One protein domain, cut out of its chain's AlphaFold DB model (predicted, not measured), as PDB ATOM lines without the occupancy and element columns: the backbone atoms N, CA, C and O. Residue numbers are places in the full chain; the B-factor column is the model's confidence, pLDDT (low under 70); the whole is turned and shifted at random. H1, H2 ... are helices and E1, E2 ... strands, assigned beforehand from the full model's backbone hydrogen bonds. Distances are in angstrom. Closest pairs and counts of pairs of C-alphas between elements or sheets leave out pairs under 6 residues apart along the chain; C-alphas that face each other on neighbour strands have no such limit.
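Overview. This is residues 229 to 335 of the 335 residues of an uncharacterized protein of Candidatus Micrarchaeota archaeon CG08_land_8_20_14_0_20_59_11 (UniProt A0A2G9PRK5). A compact body of little regular structure, one small sheet with H1 and H2 on it among long loops, bears a tail, residues 314 to 335, that sticks out and holds H3. The 107 printed residues include, in order, E1 H1 E2 H2 E3 H3, a mixed class of 32 residues; the antiparallel sheet is E2 E1 E3. The whole is only just extended, close to loose, with radius of gyration of the C-alphas 19.7 A and spans of 71 by 32 by 20 A.

Arrangement. E1, residues 230 to 234, is the antiparallel neighbour of E3, residues 287 to 291, with N 232 and O 289 2.9 A apart. H1, residues 244 to 250, stands up from the sheet. H2, residues 263 to 269, lies over E2, residues 260 to 262. In H3, residues 328 to 332, 0 of 1 O i to N i+4 and 1 of 2 O i to N i+3 pairs are within hydrogen-bond range.

Along the chain. E1 begins at C-alpha 230 (156.484, -133.202, 284.353); H3 ends at C-alpha 332 (182.318, -116.182, 237.203).

Size, cuts and confidence. The link E3 to H3 is long; pLDDT is under 70 at residues 318 to 335.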
ATOM      1  N   ARG A 229     155.125-137.005 281.832       95.44
ATOM      2  CA  ARG A 229     156.335-136.526 282.503       95.44
ATOM      3  C   ARG A 229     156.302-135.017 282.697       95.44
ATOM      4  O   ARG A 229     156.162-134.255 281.735       95.44
ATOM      5  N   TYR A 230     156.482-134.600 283.947       97.44
ATOM      6  CA  TYR A 230     156.484-133.202 284.353       97.44
ATOM      7  C   TYR A 230     157.796-132.854 285.040       97.44
ATOM      8  O   TYR A 230     158.318-133.623 285.841       97.44
ATOM      9  N   LEU A 231     158.317-131.681 284.701       98.12
ATOM     10  CA  LEU A 231     159.591-131.161 285.165       98.12
ATOM     11  C   LEU A 231     159.362-129.798 285.807       98.12
ATOM     12  O   LEU A 231     158.712-128.948 285.198       98.12
ATOM     13  N   ALA A 232     159.899-129.563 287.003       98.06
ATOM     14  CA  ALA A 232     159.901-128.230 287.594       98.06
ATOM     15  C   ALA A 232     161.234-127.526 287.337       98.06
ATOM     16  O   ALA A 232     162.305-128.088 287.558       98.06
ATOM     17  N   TRP A 233     161.155-126.278 286.884       97.94
ATOM     18  CA  TRP A 233     162.294-125.376 286.803       97.94
ATOM     19  C   TRP A 233     162.552-124.779 288.182       97.94
ATOM     20  O   TRP A 233     161.747-123.997 288.693       97.94
ATOM     21  N   ARG A 234     163.672-125.149 288.799       96.81
ATOM     22  CA  ARG A 234     164.030-124.720 290.149       96.81
ATOM     23  C   ARG A 234     165.215-123.779 290.130       96.81
ATOM     24  O   ARG A 234     166.169-123.952 289.371       96.81
ATOM     25  N   LEU A 235     165.132-122.774 290.987       94.75
ATOM     26  CA  LEU A 235     166.266-121.937 291.344       94.75
ATOM     27  C   LEU A 235     167.058-122.657 292.435       94.75
ATOM     28  O   LEU A 235     166.473-123.378 293.244       94.75
ATOM     29  N   SER A 236     168.379-122.486 292.449       90.38
ATOM     30  CA  SER A 236     169.166-122.964 293.585       90.38
ATOM     31  C   SER A 236     168.755-122.203 294.846       90.38
ATOM     32  O   SER A 236     168.468-121.009 294.789       90.38
ATOM     33  N   THR A 237     168.732-122.900 295.979       87.81
ATOM     34  CA  THR A 237     168.564-122.284 297.302       87.81
ATOM     35  C   THR A 237     169.843-121.603 297.778       87.81
ATOM     36  O   THR A 237     169.801-120.774 298.685       87.81
ATOM     37  N   GLU A 238     170.984-121.938 297.173       87.75
ATOM     38  CA  GLU A 238     172.244-121.269 297.450       87.75
ATOM     39  C   GLU A 238     172.212-119.827 296.930       87.75
ATOM     40  O   GLU A 238     171.666-119.585 295.844       87.75
ATOM     41  N   PRO A 239     172.828-118.875 297.658       78.19
ATOM     42  CA  PRO A 239     172.913-117.479 297.249       78.19
ATOM     43  C   PRO A 239     173.730-117.374 295.957       78.19
ATOM     44  O   PRO A 239     174.952-117.247 295.958       78.19
ATOM     45  N   SER A 240     173.030-117.464 294.834       79.25
ATOM     46  CA  SER A 240     173.569-117.376 293.488       79.25
ATOM     47  C   SER A 240     172.747-116.366 292.706       79.25
ATOM     48  O   SER A 240     171.546-116.204 292.933       79.25
ATOM     49  N   GLU A 241     173.406-115.652 291.797       78.88
ATOM     50  CA  GLU A 241     172.714-114.732 290.902       78.88
ATOM     51  C   GLU A 241     171.662-115.514 290.106       78.88
ATOM     52  O   GLU A 241     171.984-116.460 289.379       78.88
ATOM     53  N   THR A 242     170.398-115.115 290.245       88.44
ATOM     54  CA  THR A 242     169.307-115.588 289.393       88.44
ATOM     55  C   THR A 242     168.997-114.505 288.365       88.44
ATOM     56  O   THR A 242     168.918-113.330 288.705       88.44
ATOM     57  N   CYS A 243     168.864-114.887 287.094       93.19
ATOM     58  CA  CYS A 243     168.460-113.964 286.034       93.19
ATOM     59  C   CYS A 243     166.938-113.906 285.889       93.19
ATOM     60  O   CYS A 243     166.246-114.866 286.247       93.19
ATOM     61  N   GLY A 244     166.427-112.833 285.280       94.62
ATOM     62  CA  GLY A 244     164.989-112.630 285.116       94.62
ATOM     63  C   GLY A 244     164.324-113.751 284.315       94.62
ATOM     64  O   GLY A 244     163.204-114.153 284.627       94.62
ATOM     65  N   ASP A 245     165.024-114.328 283.330       96.00
ATOM     66  CA  ASP A 245     164.512-115.481 282.574       96.00
ATOM     67  C   ASP A 245     164.290-116.707 283.467       96.00
ATOM     68  O   ASP A 245     163.281-117.397 283.337       96.00
ATOM     69  N   CYS A 246     165.220-116.985 284.383       95.56
ATOM     70  CA  CYS A 246     165.113-118.125 285.288       95.56
ATOM     71  C   CYS A 246     163.997-117.922 286.314       95.56
ATOM     72  O   CYS A 246     163.286-118.881 286.596       95.56
ATOM     73  N   GLU A 247     163.808-116.702 286.826       95.00
ATOM     74  CA  GLU A 247     162.685-116.364 287.716       95.00
ATOM     75  C   GLU A 247     161.338-116.512 287.002       95.00
ATOM     76  O   GLU A 247     160.380-117.089 287.533       95.00
ATOM     77  N   LEU A 248     161.273-116.025 285.760       95.12
ATOM     78  CA  LEU A 248     160.110-116.151 284.896       95.12
ATOM     79  C   LEU A 248     159.777-117.632 284.645       95.12
ATOM     80  O   LEU A 248     158.613-118.030 284.771       95.12
ATOM     81  N   LEU A 249     160.794-118.449 284.353       95.88
ATOM     82  CA  LEU A 249     160.661-119.885 284.111       95.88
ATOM     83  C   LEU A 249     160.300-120.675 285.371       95.88
ATOM     84  O   LEU A 249     159.465-121.571 285.277       95.88
ATOM     85  N   SER A 250     160.850-120.339 286.540       95.38
ATOM     86  CA  SER A 250     160.519-121.004 287.810       95.38
ATOM     87  C   SER A 250     159.144-120.632 288.366       95.38
ATOM     88  O   SER A 250     158.693-121.225 289.342       95.38
ATOM     89  N   GLY A 251     158.472-119.643 287.775       92.31
ATOM     90  CA  GLY A 251     157.173-119.169 288.235       92.31
ATOM     91  C   GLY A 251     156.185-118.982 287.093       92.31
ATOM     92  O   GLY A 251     155.545-119.932 286.627       92.31
ATOM     93  N   ARG A 252     156.023-117.722 286.684       87.06
ATOM     94  CA  ARG A 252     154.835-117.225 285.972       87.06
ATOM     95  C   ARG A 252     154.694-117.700 284.528       87.06
ATOM     96  O   ARG A 252     153.573-117.698 284.032       87.06
ATOM     97  N   LEU A 253     155.779-118.080 283.848       88.69
ATOM     98  CA  LEU A 253     155.686-118.493 282.440       88.69
ATOM     99  C   LEU A 253     155.087-119.884 282.267       88.69
ATOM    100  O   LEU A 253     154.486-120.176 281.235       88.69
ATOM    101  N   SER A 254     155.246-120.741 283.273       89.19
ATOM    102  CA  SER A 254     154.673-122.078 283.241       89.19
ATOM    103  C   SER A 254     153.157-122.021 283.096       89.19
ATOM    104  O   SER A 254     152.490-121.181 283.704       89.19
ATOM    105  N   ARG A 255     152.571-122.972 282.358       90.25
ATOM    106  CA  ARG A 255     151.107-123.036 282.218       90.25
ATOM    107  C   ARG A 255     150.385-123.282 283.549       90.25
ATOM    108  O   ARG A 255     149.174-123.133 283.592       90.25
ATOM    109  N   TRP A 256     151.089-123.675 284.611       92.38
ATOM    110  CA  TRP A 256     150.546-123.833 285.967       92.38
ATOM    111  C   TRP A 256     150.974-122.713 286.930       92.38
ATOM    112  O   TRP A 256     150.658-122.787 288.112       92.38
ATOM    113  N   ALA A 257     151.680-121.687 286.443       92.00
ATOM    114  CA  ALA A 257     152.180-120.551 287.223       92.00
ATOM    115  C   ALA A 257     153.045-120.917 288.454       92.00
ATOM    116  O   ALA A 257     153.128-120.147 289.407       92.00
ATOM    117  N   ASN A 258     153.703-122.080 288.438       94.19
ATOM    118  CA  ASN A 258     154.515-122.614 289.540       94.19
ATOM    119  C   ASN A 258     155.862-123.217 289.086       94.19
ATOM    120  O   ASN A 258     156.482-123.986 289.821       94.19
ATOM    121  N   GLY A 259     156.273-122.923 287.852       96.12
ATOM    122  CA  GLY A 259     157.506-123.420 287.246       96.12
ATOM    123  C   GLY A 259     157.465-124.867 286.769       96.12
ATOM    124  O   GLY A 259     158.505-125.390 286.382       96.12
ATOM    125  N   VAL A 260     156.304-125.530 286.783       97.50
ATOM    126  CA  VAL A 260     156.161-126.901 286.273       97.50
ATOM    127  C   VAL A 260     155.846-126.889 284.778       97.50
ATOM    128  O   VAL A 260     155.027-126.107 284.312       97.50
ATOM    129  N   TYR A 261     156.477-127.770 284.016       97.50
ATOM    130  CA  TYR A 261     156.297-127.939 282.576       97.50
ATOM    131  C   TYR A 261     156.109-129.419 282.270       97.50
ATOM    132  O   TYR A 261     156.666-130.268 282.958       97.50
ATOM    133  N   SER A 262     155.375-129.766 281.218       96.88
ATOM    134  CA  SER A 262     155.577-131.088 280.617       96.88
ATOM    135  C   SER A 262     156.960-131.153 279.959       96.88
ATOM    136  O   SER A 262     157.468-130.143 279.462       96.88
ATOM    137  N   ALA A 263     157.569-132.340 279.899       97.00
ATOM    138  CA  ALA A 263     158.854-132.512 279.211       97.00
ATOM    139  C   ALA A 263     158.787-132.055 277.736       97.00
ATOM    140  O   ALA A 263     159.726-131.448 277.219       97.00
ATOM    141  N   GLN A 264     157.636-132.256 277.084       95.88
ATOM    142  CA  GLN A 264     157.369-131.795 275.719       95.88
ATOM    143  C   GLN A 264     157.381-130.264 275.591       95.88
ATOM    144  O   GLN A 264     157.912-129.748 274.610       95.88
ATOM    145  N   GLU A 265     156.851-129.519 276.566       96.12
ATOM    146  CA  GLU A 265     156.900-128.047 276.556       96.12
ATOM    147  C   GLU A 265     158.341-127.538 276.615       96.12
ATOM    148  O   GLU A 265     158.726-126.698 275.801       96.12
ATOM    149  N   ILE A 266     159.168-128.089 277.513       96.81
ATOM    150  CA  ILE A 266     160.589-127.715 277.600       96.81
ATOM    151  C   ILE A 266     161.317-128.054 276.291       96.81
ATOM    152  O   ILE A 266     162.044-127.218 275.744       96.81
ATOM    153  N   ALA A 267     161.079-129.247 275.738       95.94
ATOM    154  CA  ALA A 267     161.657-129.664 274.462       95.94
ATOM    155  C   ALA A 267     161.248-128.745 273.294       95.94
ATOM    156  O   ALA A 267     162.110-128.384 272.486       95.94
ATOM    157  N   ASN A 268     159.978-128.323 273.230       94.19
ATOM    158  CA  ASN A 268     159.445-127.430 272.195       94.19
ATOM    159  C   ASN A 268     160.034-126.020 272.280       94.19
ATOM    160  O   ASN A 268     160.442-125.455 271.262       94.19
ATOM    161  N   MET A 269     160.143-125.468 273.493       95.12
ATOM    162  CA  MET A 269     160.814-124.182 273.702       95.12
ATOM    163  C   MET A 269     162.316-124.262 273.372       95.12
ATOM    164  O   MET A 269     162.939-123.254 273.011       95.12
ATOM    165  N   ALA A 270     162.886-125.473 273.447       93.88
ATOM    166  CA  ALA A 270     164.294-125.776 273.231       93.88
ATOM    167  C   ALA A 270     165.201-124.882 274.090       93.88
ATOM    168  O   ALA A 270     166.156-124.288 273.578       93.88
ATOM    169  N   ILE A 271     164.844-124.748 275.367       94.38
ATOM    170  CA  ILE A 271     165.614-124.049 276.395       94.38
ATOM    171  C   ILE A 271     165.919-125.003 277.536       94.38
ATOM    172  O   ILE A 271     165.094-125.832 277.906       94.38
ATOM    173  N   PHE A 272     167.111-124.858 278.092       96.25
ATOM    174  CA  PHE A 272     167.591-125.680 279.191       96.25
ATOM    175  C   PHE A 272     168.391-124.797 280.149       96.25
ATOM    176  O   PHE A 272     168.908-123.759 279.720       96.25
ATOM    177  N   PRO A 273     168.514-125.173 281.428       95.38
ATOM    178  CA  PRO A 273     169.424-124.486 282.326       95.38
ATOM    179  C   PRO A 273     170.837-124.403 281.734       95.38
ATOM    180  O   PRO A 273     171.342-125.371 281.164       95.38
ATOM    181  N   GLY A 274     171.461-123.229 281.827       91.19
ATOM    182  CA  GLY A 274     172.764-122.972 281.207       91.19
ATOM    183  C   GLY A 274     172.716-122.611 279.714       91.19
ATOM    184  O   GLY A 274     173.766-122.378 279.118       91.19
ATOM    185  N   SER A 275     171.528-122.561 279.096       92.31
ATOM    186  CA  SER A 275     171.407-122.335 277.655       92.31
ATOM    187  C   SER A 275     171.880-120.951 277.220       92.31
ATOM    188  O   SER A 275     171.563-119.918 277.823       92.31
ATOM    189  N   GLY A 276     172.528-120.915 276.053       90.06
ATOM    190  CA  GLY A 276     172.865-119.688 275.332       90.06
ATOM    191  C   GLY A 276     171.658-118.806 274.972       90.06
ATOM    192  O   GLY A 276     171.855-117.670 274.540       90.06
ATOM    193  N   LYS A 277     170.420-119.258 275.190       91.50
ATOM    194  CA  LYS A 277     169.197-118.460 275.007       91.50
ATOM    195  C   LYS A 277     168.755-117.673 276.239       91.50
ATOM    196  O   LYS A 277     168.081-116.672 276.056       91.50
ATOM    197  N   LEU A 278     169.138-118.093 277.444       93.50
ATOM    198  CA  LEU A 278     168.741-117.438 278.695       93.50
ATOM    199  C   LEU A 278     169.633-116.237 278.991       93.50
ATOM    200  O   LEU A 278     170.832-116.308 278.726       93.50
ATOM    201  N   GLU A 279     169.113-115.190 279.616       93.19
ATOM    202  CA  GLU A 279     169.867-114.019 280.075       93.19
ATOM    203  C   GLU A 279     171.145-114.426 280.823       93.19
ATOM    204  O   GLU A 279     172.239-113.965 280.492       93.19
ATOM    205  N   CYS A 280     171.034-115.385 281.746       88.38
ATOM    206  CA  CYS A 280     172.159-115.838 282.557       88.38
ATOM    207  C   CYS A 280     173.302-116.474 281.782       88.38
ATOM    208  O   CYS A 280     174.398-116.583 282.334       88.38
ATOM    209  N   THR A 281     173.071-116.941 280.548       85.12
ATOM    210  CA  THR A 281     173.959-117.877 279.843       85.12
ATOM    211  C   THR A 281     174.309-119.051 280.762       85.12
ATOM    212  O   THR A 281     173.478-119.912 281.013       85.12
ATOM    213  N   THR A 282     175.499-119.014 281.354       81.88
ATOM    214  CA  THR A 282     176.144-120.092 282.085       81.88
ATOM    215  C   THR A 282     176.403-119.756 283.562       81.88
ATOM    216  O   THR A 282     177.297-120.353 284.165       81.88
ATOM    217  N   ARG A 283     175.738-118.729 284.114       83.94
ATOM    218  CA  ARG A 283     175.984-118.228 285.483       83.94
ATOM    219  C   ARG A 283     174.947-118.646 286.522       83.94
ATOM    220  O   ARG A 283     175.290-118.704 287.694       83.94
ATOM    221  N   CYS A 284     173.709-118.919 286.116       86.00
ATOM    222  CA  CYS A 284     172.676-119.318 287.067       86.00
ATOM    223  C   CYS A 284     172.803-120.791 287.449       86.00
ATOM    224  O   CYS A 284     173.014-121.644 286.586       86.00
ATOM    225  N   ASN A 285     172.523-121.082 288.718       90.00
ATOM    226  CA  ASN A 285     172.428-122.438 289.263       90.00
ATOM    227  C   ASN A 285     170.994-122.998 289.190       90.00
ATOM    228  O   ASN A 285     170.559-123.765 290.048       90.00
ATOM    229  N   CYS A 286     170.219-122.595 288.180       94.06
ATOM    230  CA  CYS A 286     168.910-123.195 287.945       94.06
ATOM    231  C   CYS A 286     169.056-124.647 287.467       94.06
ATOM    232  O   CYS A 286     170.037-125.000 286.809       94.06
ATOM    233  N   HIS A 287     168.067-125.480 287.771       96.06
ATOM    234  CA  HIS A 287     168.053-126.897 287.419       96.06
ATOM    235  C   HIS A 287     166.630-127.380 287.120       96.06
ATOM    236  O   HIS A 287     165.654-126.661 287.345       96.06
ATOM    237  N   LEU A 288     166.523-128.593 286.576       97.62
ATOM    238  CA  LEU A 288     165.250-129.283 286.385       97.62
ATOM    239  C   LEU A 288     165.143-130.441 287.377       97.62
ATOM    240  O   LEU A 288     166.115-131.164 287.593       97.62
ATOM    241  N   GLU A 289     163.958-130.639 287.940       97.31
ATOM    242  CA  GLU A 289     163.630-131.807 288.764       97.31
ATOM    243  C   GLU A 289     162.392-132.513 288.192       97.31
ATOM    244  O   GLU A 289     161.493-131.846 287.674       97.31
ATOM    245  N   ASP A 290     162.326-133.844 288.282       97.06
ATOM    246  CA  ASP A 290     161.085-134.571 288.004       97.06
ATOM    247  C   ASP A 290     160.064-134.287 289.115       97.06
ATOM    248  O   ASP A 290     160.377-134.363 290.304       97.06
ATOM    249  N   VAL A 291     158.827-133.974 288.728       97.81
ATOM    250  CA  VAL A 291     157.719-133.725 289.655       97.81
ATOM    251  C   VAL A 291     156.459-134.453 289.214       97.81
ATOM    252  O   VAL A 291     156.281-134.816 288.051       97.81
ATOM    253  N   LEU A 292     155.532-134.625 290.152       96.69
ATOM    254  CA  LEU A 292     154.184-135.061 289.817       96.69
ATOM    255  C   LEU A 292     153.437-133.967 289.048       96.69
ATOM    256  O   LEU A 292     153.685-132.768 289.207       96.69
ATOM    257  N   ARG A 293     152.463-134.395 288.242       96.19
ATOM    258  CA  ARG A 293     151.528-133.480 287.586       96.19
ATOM    259  C   ARG A 293     150.844-132.600 288.646       96.19
ATOM    260  O   ARG A 293     150.258-133.159 289.575       96.19
ATOM    261  N   PRO A 294     150.831-131.263 288.490       96.06
ATOM    262  CA  PRO A 294     150.097-130.397 289.403       96.06
ATOM    263  C   PRO A 294     148.606-130.744 289.426       96.06
ATOM    264  O   PRO A 294     148.016-131.073 288.390       96.06
ATOM    265  N   THR A 295     147.996-130.659 290.606       95.50
ATOM    266  CA  THR A 295     146.554-130.837 290.775       95.50
ATOM    267  C   THR A 295     145.798-129.644 290.182       95.50
ATOM    268  O   THR A 295     146.236-128.500 290.269       95.50
ATOM    269  N   GLY A 296     144.647-129.916 289.563       93.38
ATOM    270  CA  GLY A 296     143.794-128.891 288.959       93.38
ATOM    271  C   GLY A 296     144.076-128.589 287.476       93.38
ATOM    272  O   GLY A 296     144.977-129.167 286.855       93.38
ATOM    273  N   PRO A 297     143.245-127.727 286.866       92.00
ATOM    274  CA  PRO A 297     143.415-127.313 285.481       92.00
ATOM    275  C   PRO A 297     144.632-126.381 285.324       92.00
ATOM    276  O   PRO A 297     144.944-125.622 286.242       92.00
ATOM    277  N   PRO A 298     145.323-126.402 284.169       93.75
ATOM    278  CA  PRO A 298     146.378-125.432 283.891       93.75
ATOM    279  C   PRO A 298     145.795-124.010 283.800       93.75
ATOM    280  O   PRO A 298     144.704-123.813 283.267       93.75
ATOM    281  N   ALA A 299     146.544-123.021 284.284       93.00
ATOM    282  CA  ALA A 299     146.220-121.595 284.192       93.00
ATOM    283  C   ALA A 299     146.441-121.013 282.780       93.00
ATOM    284  O   ALA A 299     145.855-119.991 282.429       93.00
ATOM    285  N   GLY A 300     147.292-121.649 281.969       92.12
ATOM    286  CA  GLY A 300     147.663-121.205 280.625       92.12
ATOM    287  C   GLY A 300     147.534-122.287 279.552       92.12
ATOM    288  O   GLY A 300     147.222-123.450 279.817       92.12
ATOM    289  N   LYS A 301     147.795-121.892 278.302       93.31
ATOM    290  CA  LYS A 301     147.838-122.811 277.154       93.31
ATOM    291  C   LYS A 301     149.148-123.600 277.137       93.31
ATOM    292  O   LYS A 301     150.158-123.154 277.671       93.31
ATOM    293  N   PHE A 302     149.119-124.754 276.476       92.31
ATOM    294  CA  PHE A 302     150.319-125.533 276.184       92.31
ATOM    295  C   PHE A 302     151.301-124.714 275.337       92.31
ATOM    296  O   PHE A 302     150.907-124.114 274.331       92.31
ATOM    297  N   ILE A 303     152.570-124.692 275.739       91.62
ATOM    298  CA  ILE A 303     153.593-123.872 275.085       91.62
ATOM    299  C   ILE A 303     154.186-124.627 273.887       91.62
ATOM    300  O   ILE A 303     154.852-125.650 274.035       91.62
ATOM    301  N   THR A 304     153.959-124.101 272.680       90.19
ATOM    302  CA  THR A 304     154.500-124.641 271.414       90.19
ATOM    303  C   THR A 304     155.547-123.736 270.762       90.19
ATOM    304  O   THR A 304     156.219-124.144 269.815       90.19
ATOM    305  N   GLY A 305     155.668-122.495 271.238       90.00
ATOM    306  CA  GLY A 305     156.559-121.484 270.682       90.00
ATOM    307  C   GLY A 305     157.997-121.604 271.178       90.00
ATOM    308  O   GLY A 305     158.293-122.271 272.169       90.00
ATOM    309  N   LYS A 306     158.902-120.902 270.490       91.94
ATOM    310  CA  LYS A 306     160.259-120.680 270.995       91.94
ATOM    311  C   LYS A 306     160.194-119.733 272.188       91.94
ATOM    312  O   LYS A 306     159.435-118.770 272.157       91.94
ATOM    313  N   PHE A 307     161.021-119.989 273.193       93.88
ATOM    314  CA  PHE A 307     161.220-119.042 274.283       93.88
ATOM    315  C   PHE A 307     161.895-117.762 273.774       93.88
ATOM    316  O   PHE A 307     162.855-117.828 272.996       93.88
ATOM    317  N   GLU A 308     161.412-116.620 274.252       93.69
ATOM    318  CA  GLU A 308     162.006-115.304 274.039       93.69
ATOM    319  C   GLU A 308     162.552-114.799 275.374       93.69
ATOM    320  O   GLU A 308     161.827-114.727 276.362       93.69
ATOM    321  N   THR A 309     163.847-114.493 275.401       93.62
ATOM    322  CA  THR A 309     164.524-113.966 276.592       93.62
ATOM    323  C   THR A 309     164.090-112.533 276.887       93.62
ATOM    324  O   THR A 309     163.912-111.732 275.966       93.62
ATOM    325  N   LEU A 310     163.985-112.197 278.171       93.50
ATOM    326  CA  LEU A 310     163.741-110.840 278.660       93.50
ATOM    327  C   LEU A 310     164.898-109.887 278.326       93.50
ATOM    328  O   LEU A 310     164.683-108.685 278.166       93.50
ATOM    329  N   ALA A 311     166.112-110.420 278.183       91.38
ATOM    330  CA  ALA A 311     167.323-109.666 277.884       91.38
ATOM    331  C   ALA A 311     167.962-110.179 276.579       91.38
ATOM    332  O   ALA A 311     168.948-110.928 276.607       91.38
ATOM    333  N   PRO A 312     167.420-109.798 275.401       88.06
ATOM    334  CA  PRO A 312     167.932-110.253 274.116       88.06
ATOM    335  C   PRO A 312     169.414-109.919 273.969       88.06
ATOM    336  O   PRO A 312     169.844-108.765 274.012       88.06
ATOM    337  N   LYS A 313     170.217-110.965 273.771       84.19
ATOM    338  CA  LYS A 313     171.664-110.828 273.642       84.19
ATOM    339  C   LYS A 313     172.008-110.137 272.339       84.19
ATOM    340  O   LYS A 313     171.452-110.443 271.282       84.19
ATOM    341  N   SER A 314     173.011-109.265 272.404       79.38
ATOM    342  CA  SER A 314     173.624-108.730 271.195       79.38
ATOM    343  C   SER A 314     174.078-109.895 270.313       79.38
ATOM    344  O   SER A 314     174.796-110.777 270.800       79.38
ATOM    345  N   PRO A 315     173.682-109.930 269.028       77.31
ATOM    346  CA  PRO A 315     174.069-111.018 268.150       77.31
ATOM    347  C   PRO A 315     175.592-111.098 268.104       77.31
ATOM    348  O   PRO A 315     176.271-110.079 267.929       77.31
ATOM    349  N   ILE A 316     176.132-112.311 268.254       74.44
ATOM    350  CA  ILE A 316     177.567-112.554 268.115       74.44
ATOM    351  C   ILE A 316     177.949-112.114 266.703       74.44
ATOM    352  O   ILE A 316     177.634-112.779 265.713       74.44
ATOM    353  N   ARG A 317     178.602-110.952 266.589       73.56
ATOM    354  CA  ARG A 317     179.043-110.440 265.294       73.56
ATOM    355  C   ARG A 317     180.057-111.428 264.734       73.56
ATOM    356  O   ARG A 317     181.116-111.647 265.322       73.56
ATOM    357  N   HIS A 318     179.744-112.012 263.584       66.25
ATOM    358  CA  HIS A 318     180.726-112.751 262.808       66.25
ATOM    359  C   HIS A 318     181.815-111.768 262.355       66.25
ATOM    360  O   HIS A 318     181.626-111.049 261.376       66.25
ATOM    361  N   ARG A 319     182.954-111.715 263.066       67.88
ATOM    362  CA  ARG A 319     184.141-110.972 262.592       67.88
ATOM    363  C   ARG A 319     184.651-111.543 261.267       67.88
ATOM    364  O   ARG A 319     185.144-110.814 260.414       67.88
ATOM    365  N   TYR A 320     184.445-112.840 261.064       59.84
ATOM    366  CA  TYR A 320     184.612-113.507 259.783       59.84
ATOM    367  C   TYR A 320     183.486-113.056 258.860       59.84
ATOM    368  O   TYR A 320     182.362-113.549 258.971       59.84
ATOM    369  N   GLY A 321     183.782-112.070 258.006       52.62
ATOM    370  CA  GLY A 321     182.826-111.480 257.074       52.62
ATOM    371  C   GLY A 321     181.978-112.552 256.399       52.62
ATOM    372  O   GLY A 321     182.495-113.628 256.088       52.62
ATOM    373  N   LYS A 322     180.674-112.263 256.223       57.25
ATOM    374  CA  LYS A 322     179.697-113.122 255.529       57.25
ATOM    375  C   LYS A 322     180.434-113.881 254.435       57.25
ATOM    376  O   LYS A 322     180.882-113.243 253.483       57.25
ATOM    377  N   HIS A 323     180.626-115.195 254.606       51.75
ATOM    378  CA  HIS A 323     181.241-116.022 253.572       51.75
ATOM    379  C   HIS A 323     180.550-115.635 252.270       51.75
ATOM    380  O   HIS A 323     179.336-115.833 252.162       51.75
ATOM    381  N   LYS A 324     181.284-115.013 251.330       54.50
ATOM    382  CA  LYS A 324     180.729-114.716 250.008       54.50
ATOM    383  C   LYS A 324     180.087-116.024 249.550       54.50
ATOM    384  O   LYS A 324     180.771-117.054 249.616       54.50
ATOM    385  N   PRO A 325     178.783-116.035 249.217       53.94
ATOM    386  CA  PRO A 325     178.075-117.275 248.955       53.94
ATOM    387  C   PRO A 325     178.894-118.070 247.946       53.94
ATOM    388  O   PRO A 325     179.232-117.561 246.881       53.94
ATOM    389  N   ARG A 326     179.264-119.306 248.304       53.25
ATOM    390  CA  ARG A 326     180.156-120.172 247.505       53.25
ATOM    391  C   ARG A 326     179.660-120.338 246.057       53.25
ATOM    392  O   ARG A 326     180.438-120.643 245.161       53.25
ATOM    393  N   HIS A 327     178.369-120.089 245.831       54.16
ATOM    394  CA  HIS A 327     177.712-120.073 244.528       54.16
ATOM    395  C   HIS A 327     178.040-118.856 243.647       54.16
ATOM    396  O   HIS A 327     177.981-118.993 242.427       54.16
ATOM    397  N   ALA A 328     178.432-117.708 244.208       54.06
ATOM    398  CA  ALA A 328     178.834-116.537 243.424       54.06
ATOM    399  C   ALA A 328     180.123-116.814 242.628       54.06
ATOM    400  O   ALA A 328     180.171-116.574 241.426       54.06
ATOM    401  N   LEU A 329     181.106-117.474 243.251       52.34
ATOM    402  CA  LEU A 329     182.381-117.835 242.610       52.34
ATOM    403  C   LEU A 329     182.242-118.878 241.487       52.34
ATOM    404  O   LEU A 329     183.138-119.021 240.658       52.34
ATOM    405  N   ARG A 330     181.135-119.633 241.440       53.88
ATOM    406  CA  ARG A 330     180.922-120.667 240.413       53.88
ATOM    407  C   ARG A 330     180.304-120.118 239.122       53.88
ATOM    408  O   ARG A 330     180.384-120.797 238.103       53.88
ATOM    409  N   ARG A 331     179.702-118.920 239.152       54.47
ATOM    410  CA  ARG A 331     179.156-118.247 237.957       54.47
ATOM    411  C   ARG A 331     180.211-117.456 237.184       54.47
ATOM    412  O   ARG A 331     180.110-117.389 235.968       54.47
ATOM    413  N   GLU A 332     181.234-116.934 237.856       52.34
ATOM    414  CA  GLU A 332     182.318-116.182 237.203       52.34
ATOM    415  C   GLU A 332     183.266-117.058 236.376       52.34
ATOM    416  O   GLU A 332     183.790-116.595 235.378       52.34
ATOM    417  N   LYS A 333     183.428-118.347 236.703       53.00
ATOM    418  CA  LYS A 333     184.269-119.278 235.920       53.00
ATOM    419  C   LYS A 333     183.582-119.895 234.688       53.00
ATOM    420  O   LYS A 333     184.097-120.854 234.125       53.00
ATOM    421  N   ARG A 334     182.385-119.429 234.323       55.41
ATOM    422  CA  ARG A 334     181.614-119.919 233.159       55.41
ATOM    423  C   ARG A 334     181.316-118.821 232.130       55.41
ATOM    424  O   ARG A 334     180.478-119.037 231.260       55.41
ATOM    425  N   ARG A 335     181.953-117.662 232.260       49.72
ATOM    426  CA  ARG A 335     182.006-116.619 231.234       49.72
ATOM    427  C   ARG A 335     183.431-116.534 230.722       49.72
ATOM    428  O   ARG A 335     183.571-116.222 229.528       49.72
TER     429      ARG A 335